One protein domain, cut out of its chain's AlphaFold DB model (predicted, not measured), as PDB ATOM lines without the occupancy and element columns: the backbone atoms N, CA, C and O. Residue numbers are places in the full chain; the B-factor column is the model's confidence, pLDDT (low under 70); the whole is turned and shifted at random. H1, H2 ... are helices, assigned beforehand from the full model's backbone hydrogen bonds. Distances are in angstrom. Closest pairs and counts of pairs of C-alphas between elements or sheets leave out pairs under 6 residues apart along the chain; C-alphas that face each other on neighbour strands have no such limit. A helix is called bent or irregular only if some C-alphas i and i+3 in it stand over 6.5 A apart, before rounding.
ATOM      1  N   GLU A 108     -59.005  46.362   3.303       80.75
ATOM      2  CA  GLU A 108     -59.233  46.781   4.689       80.75
ATOM      3  C   GLU A 108     -58.453  45.903   5.680       80.75
ATOM      4  O   GLU A 108     -57.685  46.420   6.491       80.75
ATOM      5  N   VAL A 109     -58.520  44.579   5.509       81.31
ATOM      6  CA  VAL A 109     -57.841  43.599   6.367       81.31
ATOM      7  C   VAL A 109     -56.319  43.736   6.301       81.31
ATOM      8  O   VAL A 109     -55.657  43.809   7.337       81.31
ATOM      9  N   ASN A 110     -55.736  43.809   5.102       81.19
ATOM     10  CA  ASN A 110     -54.286  43.937   4.953       81.19
ATOM     11  C   ASN A 110     -53.782  45.295   5.456       81.19
ATOM     12  O   ASN A 110     -52.691  45.380   6.020       81.19
ATOM     13  N   THR A 111     -54.564  46.365   5.291       82.06
ATOM     14  CA  THR A 111     -54.208  47.679   5.844       82.06
ATOM     15  C   THR A 111     -54.299  47.722   7.365       82.06
ATOM     16  O   THR A 111     -53.415  48.308   7.990       82.06
ATOM     17  N   GLU A 112     -55.289  47.062   7.972       84.19
ATOM     18  CA  GLU A 112     -55.365  46.904   9.427       84.19
ATOM     19  C   GLU A 112     -54.183  46.105   9.966       84.19
ATOM     20  O   GLU A 112     -53.548  46.526  10.931       84.19
ATOM     21  N   LEU A 113     -53.824  44.997   9.311       86.31
ATOM     22  CA  LEU A 113     -52.657  44.199   9.681       86.31
ATOM     23  C   LEU A 113     -51.385  45.057   9.709       86.31
ATOM     24  O   LEU A 113     -50.651  45.053  10.699       86.31
ATOM     25  N   LEU A 114     -51.141  45.832   8.649       84.19
ATOM     26  CA  LEU A 114     -49.987  46.730   8.572       84.19
ATOM     27  C   LEU A 114     -50.042  47.841   9.631       84.19
ATOM     28  O   LEU A 114     -49.006  48.206  10.190       84.19
ATOM     29  N   HIS A 115     -51.231  48.359   9.942       85.00
ATOM     30  CA  HIS A 115     -51.424  49.332  11.017       85.00
ATOM     31  C   HIS A 115     -51.068  48.739  12.390       85.00
ATOM     32  O   HIS A 115     -50.359  49.369  13.183       85.00
ATOM     33  N   TYR A 116     -51.491  47.503  12.660       89.25
ATOM     34  CA  TYR A 116     -51.142  46.806  13.893       89.25
ATOM     35  C   TYR A 116     -49.638  46.526  13.985       89.25
ATOM     36  O   TYR A 116     -49.035  46.808  15.019       89.25
ATOM     37  N   MET A 117     -48.999  46.080  12.899       85.69
ATOM     38  CA  MET A 117     -47.539  45.909  12.840       85.69
ATOM     39  C   MET A 117     -46.791  47.229  13.085       85.69
ATOM     40  O   MET A 117     -45.808  47.268  13.823       85.69
ATOM     41  N   GLY A 118     -47.286  48.336  12.526       85.06
ATOM     42  CA  GLY A 118     -46.728  49.673  12.742       85.06
ATOM     43  C   GLY A 118     -46.786  50.148  14.199       85.06
ATOM     44  O   GLY A 118     -45.986  50.993  14.609       85.06
ATOM     45  N   SER A 119     -47.670  49.555  15.009       88.75
ATOM     46  CA  SER A 119     -47.777  49.826  16.447       88.75
ATOM     47  C   SER A 119     -46.634  49.208  17.263       88.75
ATOM     48  O   SER A 119     -46.599  49.379  18.474       88.75
ATOM     49  N   PHE A 120     -45.702  48.483  16.637       85.25
ATOM     50  CA  PHE A 120     -44.477  47.981  17.275       85.25
ATOM     51  C   PHE A 120     -43.202  48.525  16.620       85.25
ATOM     52  O   PHE A 120     -42.128  47.941  16.748       85.25
ATOM     53  N   SER A 121     -43.307  49.635  15.884       83.62
ATOM     54  CA  SER A 121     -42.159  50.239  15.210       83.62
ATOM     55  C   SER A 121     -41.106  50.701  16.226       83.62
ATOM     56  O   SER A 121     -41.451  51.455  17.132       83.62
ATOM     57  N   PRO A 122     -39.818  50.346  16.067       80.44
ATOM     58  CA  PRO A 122     -38.755  50.798  16.969       80.44
ATOM     59  C   PRO A 122     -38.382  52.281  16.775       80.44
ATOM     60  O   PRO A 122     -37.556  52.822  17.512       80.44
ATOM     61  N   VAL A 123     -38.955  52.957  15.773       81.44
ATOM     62  CA  VAL A 123     -38.664  54.361  15.456       81.44
ATOM     63  C   VAL A 123     -39.018  55.269  16.637       81.44
ATOM     64  O   VAL A 123     -40.076  55.136  17.250       81.44
ATOM     65  N   ASN A 124     -38.128  56.225  16.933       82.12
ATOM     66  CA  ASN A 124     -38.278  57.190  18.027       82.12
ATOM     67  C   ASN A 124     -38.599  56.527  19.378       82.12
ATOM     68  O   ASN A 124     -39.456  57.012  20.111       82.12
ATOM     69  N   SER A 125     -37.923  55.414  19.688       84.25
ATOM     70  CA  SER A 125     -38.124  54.654  20.929       84.25
ATOM     71  C   SER A 125     -39.572  54.184  21.104       84.25
ATOM     72  O   SER A 125     -40.190  54.427  22.135       84.25
ATOM     73  N   PHE A 126     -40.118  53.525  20.076       85.94
ATOM     74  CA  PHE A 126     -41.494  53.018  20.064       85.94
ATOM     75  C   PHE A 126     -42.572  54.103  20.222       85.94
ATOM     76  O   PHE A 126     -43.615  53.875  20.830       85.94
ATOM     77  N   ALA A 127     -42.370  55.284  19.625       84.88
ATOM     78  CA  ALA A 127     -43.322  56.398  19.723       84.88
ATOM     79  C   ALA A 127     -44.740  56.062  19.220       84.88
ATOM     80  O   ALA A 127     -45.710  56.678  19.656       84.88
ATOM     81  N   THR A 128     -44.872  55.102  18.301       86.56
ATOM     82  CA  THR A 128     -46.162  54.643  17.757       86.56
ATOM     83  C   THR A 128     -46.745  53.456  18.519       86.56
ATOM     84  O   THR A 128     -47.694  52.838  18.035       86.56
ATOM     85  N   TYR A 129     -46.188  53.110  19.684       89.19
ATOM     86  CA  TYR A 129     -46.650  51.973  20.462       89.19
ATOM     87  C   TYR A 129     -48.145  52.073  20.777       89.19
ATOM     88  O   TYR A 129     -48.617  53.065  21.337       89.19
ATOM     89  N   HIS A 130     -48.882  51.000  20.487       91.00
ATOM     90  CA  HIS A 130     -50.291  50.895  20.856       91.00
ATOM     91  C   HIS A 130     -50.647  49.470  21.292       91.00
ATOM     92  O   HIS A 130     -50.869  48.586  20.466       91.00
ATOM     93  N   LYS A 131     -50.737  49.248  22.610       91.56
ATOM     94  CA  LYS A 131     -50.959  47.921  23.214       91.56
ATOM     95  C   LYS A 131     -52.130  47.166  22.588       91.56
ATOM     96  O   LYS A 131     -51.999  46.003  22.232       91.56
ATOM     97  N   GLU A 132     -53.279  47.822  22.454       92.62
ATOM     98  CA  GLU A 132     -54.502  47.180  21.958       92.62
ATOM     99  C   GLU A 132     -54.355  46.704  20.511       92.62
ATOM    100  O   GLU A 132     -54.892  45.661  20.149       92.62
ATOM    101  N   ASN A 133     -53.579  47.426  19.699       92.50
ATOM    102  CA  ASN A 133     -53.314  47.042  18.316       92.50
ATOM    103  C   ASN A 133     -52.441  45.786  18.254       92.50
ATOM    104  O   ASN A 133     -52.681  44.915  17.429       92.50
ATOM    105  N   LEU A 134     -51.474  45.656  19.160       91.56
ATOM    106  CA  LEU A 134     -50.608  44.477  19.255       91.56
ATOM    107  C   LEU A 134     -51.352  43.255  19.799       91.56
ATOM    108  O   LEU A 134     -51.120  42.138  19.347       91.56
ATOM    109  N   VAL A 135     -52.299  43.461  20.718       92.75
ATOM    110  CA  VAL A 135     -53.212  42.395  21.147       92.75
ATOM    111  C   VAL A 135     -54.061  41.932  19.964       92.75
ATOM    112  O   VAL A 135     -54.132  40.733  19.707       92.75
ATOM    113  N   LYS A 136     -54.663  42.854  19.199       93.06
ATOM    114  CA  LYS A 136     -55.409  42.512  17.976       93.06
ATOM    115  C   LYS A 136     -54.531  41.788  16.954       93.06
ATOM    116  O   LYS A 136     -54.987  40.809  16.379       93.06
ATOM    117  N   LEU A 137     -53.274  42.210  16.788       91.69
ATOM    118  CA  LEU A 137     -52.303  41.539  15.921       91.69
ATOM    119  C   LEU A 137     -52.127  40.072  16.308       91.69
ATOM    120  O   LEU A 137     -52.220  39.216  15.440       91.69
ATOM    121  N   ALA A 138     -51.932  39.771  17.595       91.62
ATOM    122  CA  ALA A 138     -51.782  38.392  18.064       91.62
ATOM    123  C   ALA A 138     -53.018  37.529  17.752       91.62
ATOM    124  O   ALA A 138     -52.885  36.381  17.337       91.62
ATOM    125  N   HIS A 139     -54.224  38.102  17.846       91.06
ATOM    126  CA  HIS A 139     -55.465  37.398  17.503       91.06
ATOM    127  C   HIS A 139     -55.589  37.066  16.005       91.06
ATOM    128  O   HIS A 139     -56.351  36.167  15.652       91.06
ATOM    129  N   LEU A 140     -54.845  37.743  15.120       89.00
ATOM    130  CA  LEU A 140     -54.797  37.408  13.689       89.00
ATOM    131  C   LEU A 140     -53.968  36.145  13.397       89.00
ATOM    132  O   LEU A 140     -54.072  35.600  12.298       89.00
ATOM    133  N   TYR A 141     -53.195  35.652  14.370       89.25
ATOM    134  CA  TYR A 141     -52.344  34.465  14.254       89.25
ATOM    135  C   TYR A 141     -52.755  33.368  15.255       89.25
ATOM    136  O   TYR A 141     -51.966  32.969  16.110       89.25
ATOM    137  N   PRO A 142     -53.984  32.820  15.161       86.56
ATOM    138  CA  PRO A 142     -54.524  31.880  16.152       86.56
ATOM    139  C   PRO A 142     -53.797  30.524  16.202       86.56
ATOM    140  O   PRO A 142     -54.063  29.724  17.090       86.56
ATOM    141  N   LEU A 143     -52.919  30.235  15.235       92.19
ATOM    142  CA  LEU A 143     -52.074  29.036  15.237       92.19
ATOM    143  C   LEU A 143     -50.751  29.245  15.985       92.19
ATOM    144  O   LEU A 143     -50.133  28.261  16.385       92.19
ATOM    145  N   ASP A 144     -50.331  30.498  16.166       92.69
ATOM    146  CA  ASP A 144     -49.050  30.853  16.782       92.69
ATOM    147  C   ASP A 144     -49.185  31.145  18.287       92.69
ATOM    148  O   ASP A 144     -48.184  31.145  19.001       92.69
ATOM    149  N   PHE A 145     -50.411  31.360  18.781       92.06
ATOM    150  CA  PHE A 145     -50.702  31.676  20.180       92.06
ATOM    151  C   PHE A 145     -51.764  30.742  20.759       92.06
ATOM    152  O   PHE A 145     -52.817  30.530  20.156       92.06
ATOM    153  N   THR A 146     -51.522  30.221  21.960       93.50
ATOM    154  CA  THR A 146     -52.551  29.530  22.744       93.50
ATOM    155  C   THR A 146     -53.501  30.535  23.408       93.50
ATOM    156  O   THR A 146     -53.195  31.722  23.520       93.50
ATOM    157  N   GLU A 147     -54.661  30.076  23.895       91.12
ATOM    158  CA  GLU A 147     -55.564  30.937  24.679       91.12
ATOM    159  C   GLU A 147     -54.875  31.504  25.931       91.12
ATOM    160  O   GLU A 147     -55.112  32.653  26.305       91.12
ATOM    161  N   GLU A 148     -53.988  30.721  26.553       92.31
ATOM    162  CA  GLU A 148     -53.183  31.158  27.694       92.31
ATOM    163  C   GLU A 148     -52.207  32.271  27.289       92.31
ATOM    164  O   GLU A 148     -52.165  33.314  27.945       92.31
ATOM    165  N   ASP A 149     -51.514  32.128  26.154       90.75
ATOM    166  CA  ASP A 149     -50.642  33.181  25.616       90.75
ATOM    167  C   ASP A 149     -51.426  34.477  25.363       90.75
ATOM    168  O   ASP A 149     -51.020  35.550  25.815       90.75
ATOM    169  N   LEU A 150     -52.589  34.395  24.708       91.12
ATOM    170  CA  LEU A 150     -53.436  35.559  24.417       91.12
ATOM    171  C   LEU A 150     -53.935  36.265  25.689       91.12
ATOM    172  O   LEU A 150     -54.060  37.492  25.692       91.12
ATOM    173  N   MET A 151     -54.171  35.530  26.784       91.00
ATOM    174  CA  MET A 151     -54.503  36.113  28.091       91.00
ATOM    175  C   MET A 151     -53.314  36.839  28.737       91.00
ATOM    176  O   MET A 151     -53.506  37.845  29.426       91.00
ATOM    177  N   HIS A 152     -52.087  36.367  28.508       91.81
ATOM    178  CA  HIS A 152     -50.875  36.937  29.101       91.81
ATOM    179  C   HIS A 152     -50.255  38.087  28.294       91.81
ATOM    180  O   HIS A 152     -49.651  38.985  28.890       91.81
ATOM    181  N   ILE A 153     -50.439  38.124  26.971       91.25
ATOM    182  CA  ILE A 153     -49.890  39.161  26.079       91.25
ATOM    183  C   ILE A 153     -50.185  40.596  26.555       91.25
ATOM    184  O   ILE A 153     -49.245  41.390  26.625       91.25
ATOM    185  N   PRO A 154     -51.422  40.978  26.944       92.38
ATOM    186  CA  PRO A 154     -51.698  42.337  27.415       92.38
ATOM    187  C   PRO A 154     -50.855  42.743  28.632       92.38
ATOM    188  O   PRO A 154     -50.471  43.910  28.763       92.38
ATOM    189  N   TYR A 155     -50.563  41.791  29.522       90.50
ATOM    190  CA  TYR A 155     -49.726  42.022  30.694       90.50
ATOM    191  C   TYR A 155     -48.259  42.191  30.292       90.50
ATOM    192  O   TYR A 155     -47.645  43.187  30.671       90.50
ATOM    193  N   GLN A 156     -47.720  41.291  29.465       89.38
ATOM    194  CA  GLN A 156     -46.335  41.372  28.977       89.38
ATOM    195  C   GLN A 156     -46.070  42.677  28.220       89.38
ATOM    196  O   GLN A 156     -45.113  43.391  28.511       89.38
ATOM    197  N   LEU A 157     -46.975  43.048  27.315       90.81
ATOM    198  CA  LEU A 157     -46.889  44.287  26.548       90.81
ATOM    199  C   LEU A 157     -46.885  45.534  27.440       90.81
ATOM    200  O   LEU A 157     -46.221  46.509  27.102       90.81
ATOM    201  N   THR A 158     -47.590  45.515  28.575       88.25
ATOM    202  CA  THR A 158     -47.607  46.649  29.516       88.25
ATOM    203  C   THR A 158     -46.232  46.886  30.149       88.25
ATOM    204  O   THR A 158     -45.871  48.036  30.379       88.25
ATOM    205  N   HIS A 159     -45.457  45.824  30.384       85.31
ATOM    206  CA  HIS A 159     -44.115  45.917  30.972       85.31
ATOM    207  C   HIS A 159     -43.039  46.252  29.927       85.31
ATOM    208  O   HIS A 159     -42.012  46.828  30.261       85.31
ATOM    209  N   PHE A 160     -43.300  45.970  28.648       82.38
ATOM    210  CA  PHE A 160     -42.347  46.194  27.560       82.38
ATOM    211  C   PHE A 160     -41.911  47.661  27.378       82.38
ATOM    212  O   PHE A 160     -40.771  47.901  27.017       82.38
ATOM    213  N   ILE A 161     -42.795  48.646  27.599       69.69
ATOM    214  CA  ILE A 161     -42.425  50.078  27.473       69.69
ATOM    215  C   ILE A 161     -41.753  50.613  28.744       69.69
ATOM    216  O   ILE A 161     -41.123  51.668  28.721       69.69
ATOM    217  N   THR A 162     -41.966  49.952  29.883       62.97
ATOM    218  CA  THR A 162     -41.414  50.412  31.162       62.97
ATOM    219  C   THR A 162     -39.953  50.011  31.367       62.97
ATOM    220  O   THR A 162     -39.322  50.577  32.258       62.97
ATOM    221  N   ASP A 163     -39.447  49.081  30.551       53.00
ATOM    222  CA  ASP A 163     -38.046  48.637  30.487       53.00
ATOM    223  C   ASP A 163     -37.240  49.430  29.439       53.00
ATOM    224  O   ASP A 163     -36.048  49.718  29.708       53.00
TER     225      ASP A 163
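This is residues 108 to 163 of the 163 residues of an uncharacterized protein of Aegilops tauschii subsp. strangulata (UniProt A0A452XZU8). The longest helix, H3, lies side by side with H2 as a helical hairpin, and H1 packs steeply on H2, away from H3, in a flat slab. The 56 printed residues, with three named helices in the order H1, H2, H3 and no named strand, are all helix in class. The whole is compact, with a radius of gyration of the C-alphas of 11.6 A and spans of 31 by 30 by 14 A.

Look first at H3, residues 147 to 160, which touches H2, residues 131 to 139, at a shallow tilt of 28 degrees, opposite ways; their closest C-alphas, Lys 131 and Leu 157, are 6.4 A apart. H2 touches H1, residues 108 to 118, at a steep tilt of 55 degrees, opposite ways; their closest C-alphas, Tyr 116 and Asn 133, are 4.9 A apart. H1 and H3 are apart. Every O i to N i+4 pair is within hydrogen-bond range in H1 and H2, and 8 of 10 in H3.

Find C-alpha 147 at (-55.564, 30.937, 24.679); H3 runs 20.4 A to C-alpha 160, irregular, but only just: C-alphas 151 and 154 are 6.9 A apart. H2 spans 12.8 A. H1 runs 15.2 A from C-alpha 108 at (-59.233, 46.781, 4.689).

The farthest C-alphas, Glu 108 and Asp 163, are 33.4 A apart. The printed part has no cut. Residues 119 to 130 make a long link. Residues 161 to 163 have pLDDT under 70.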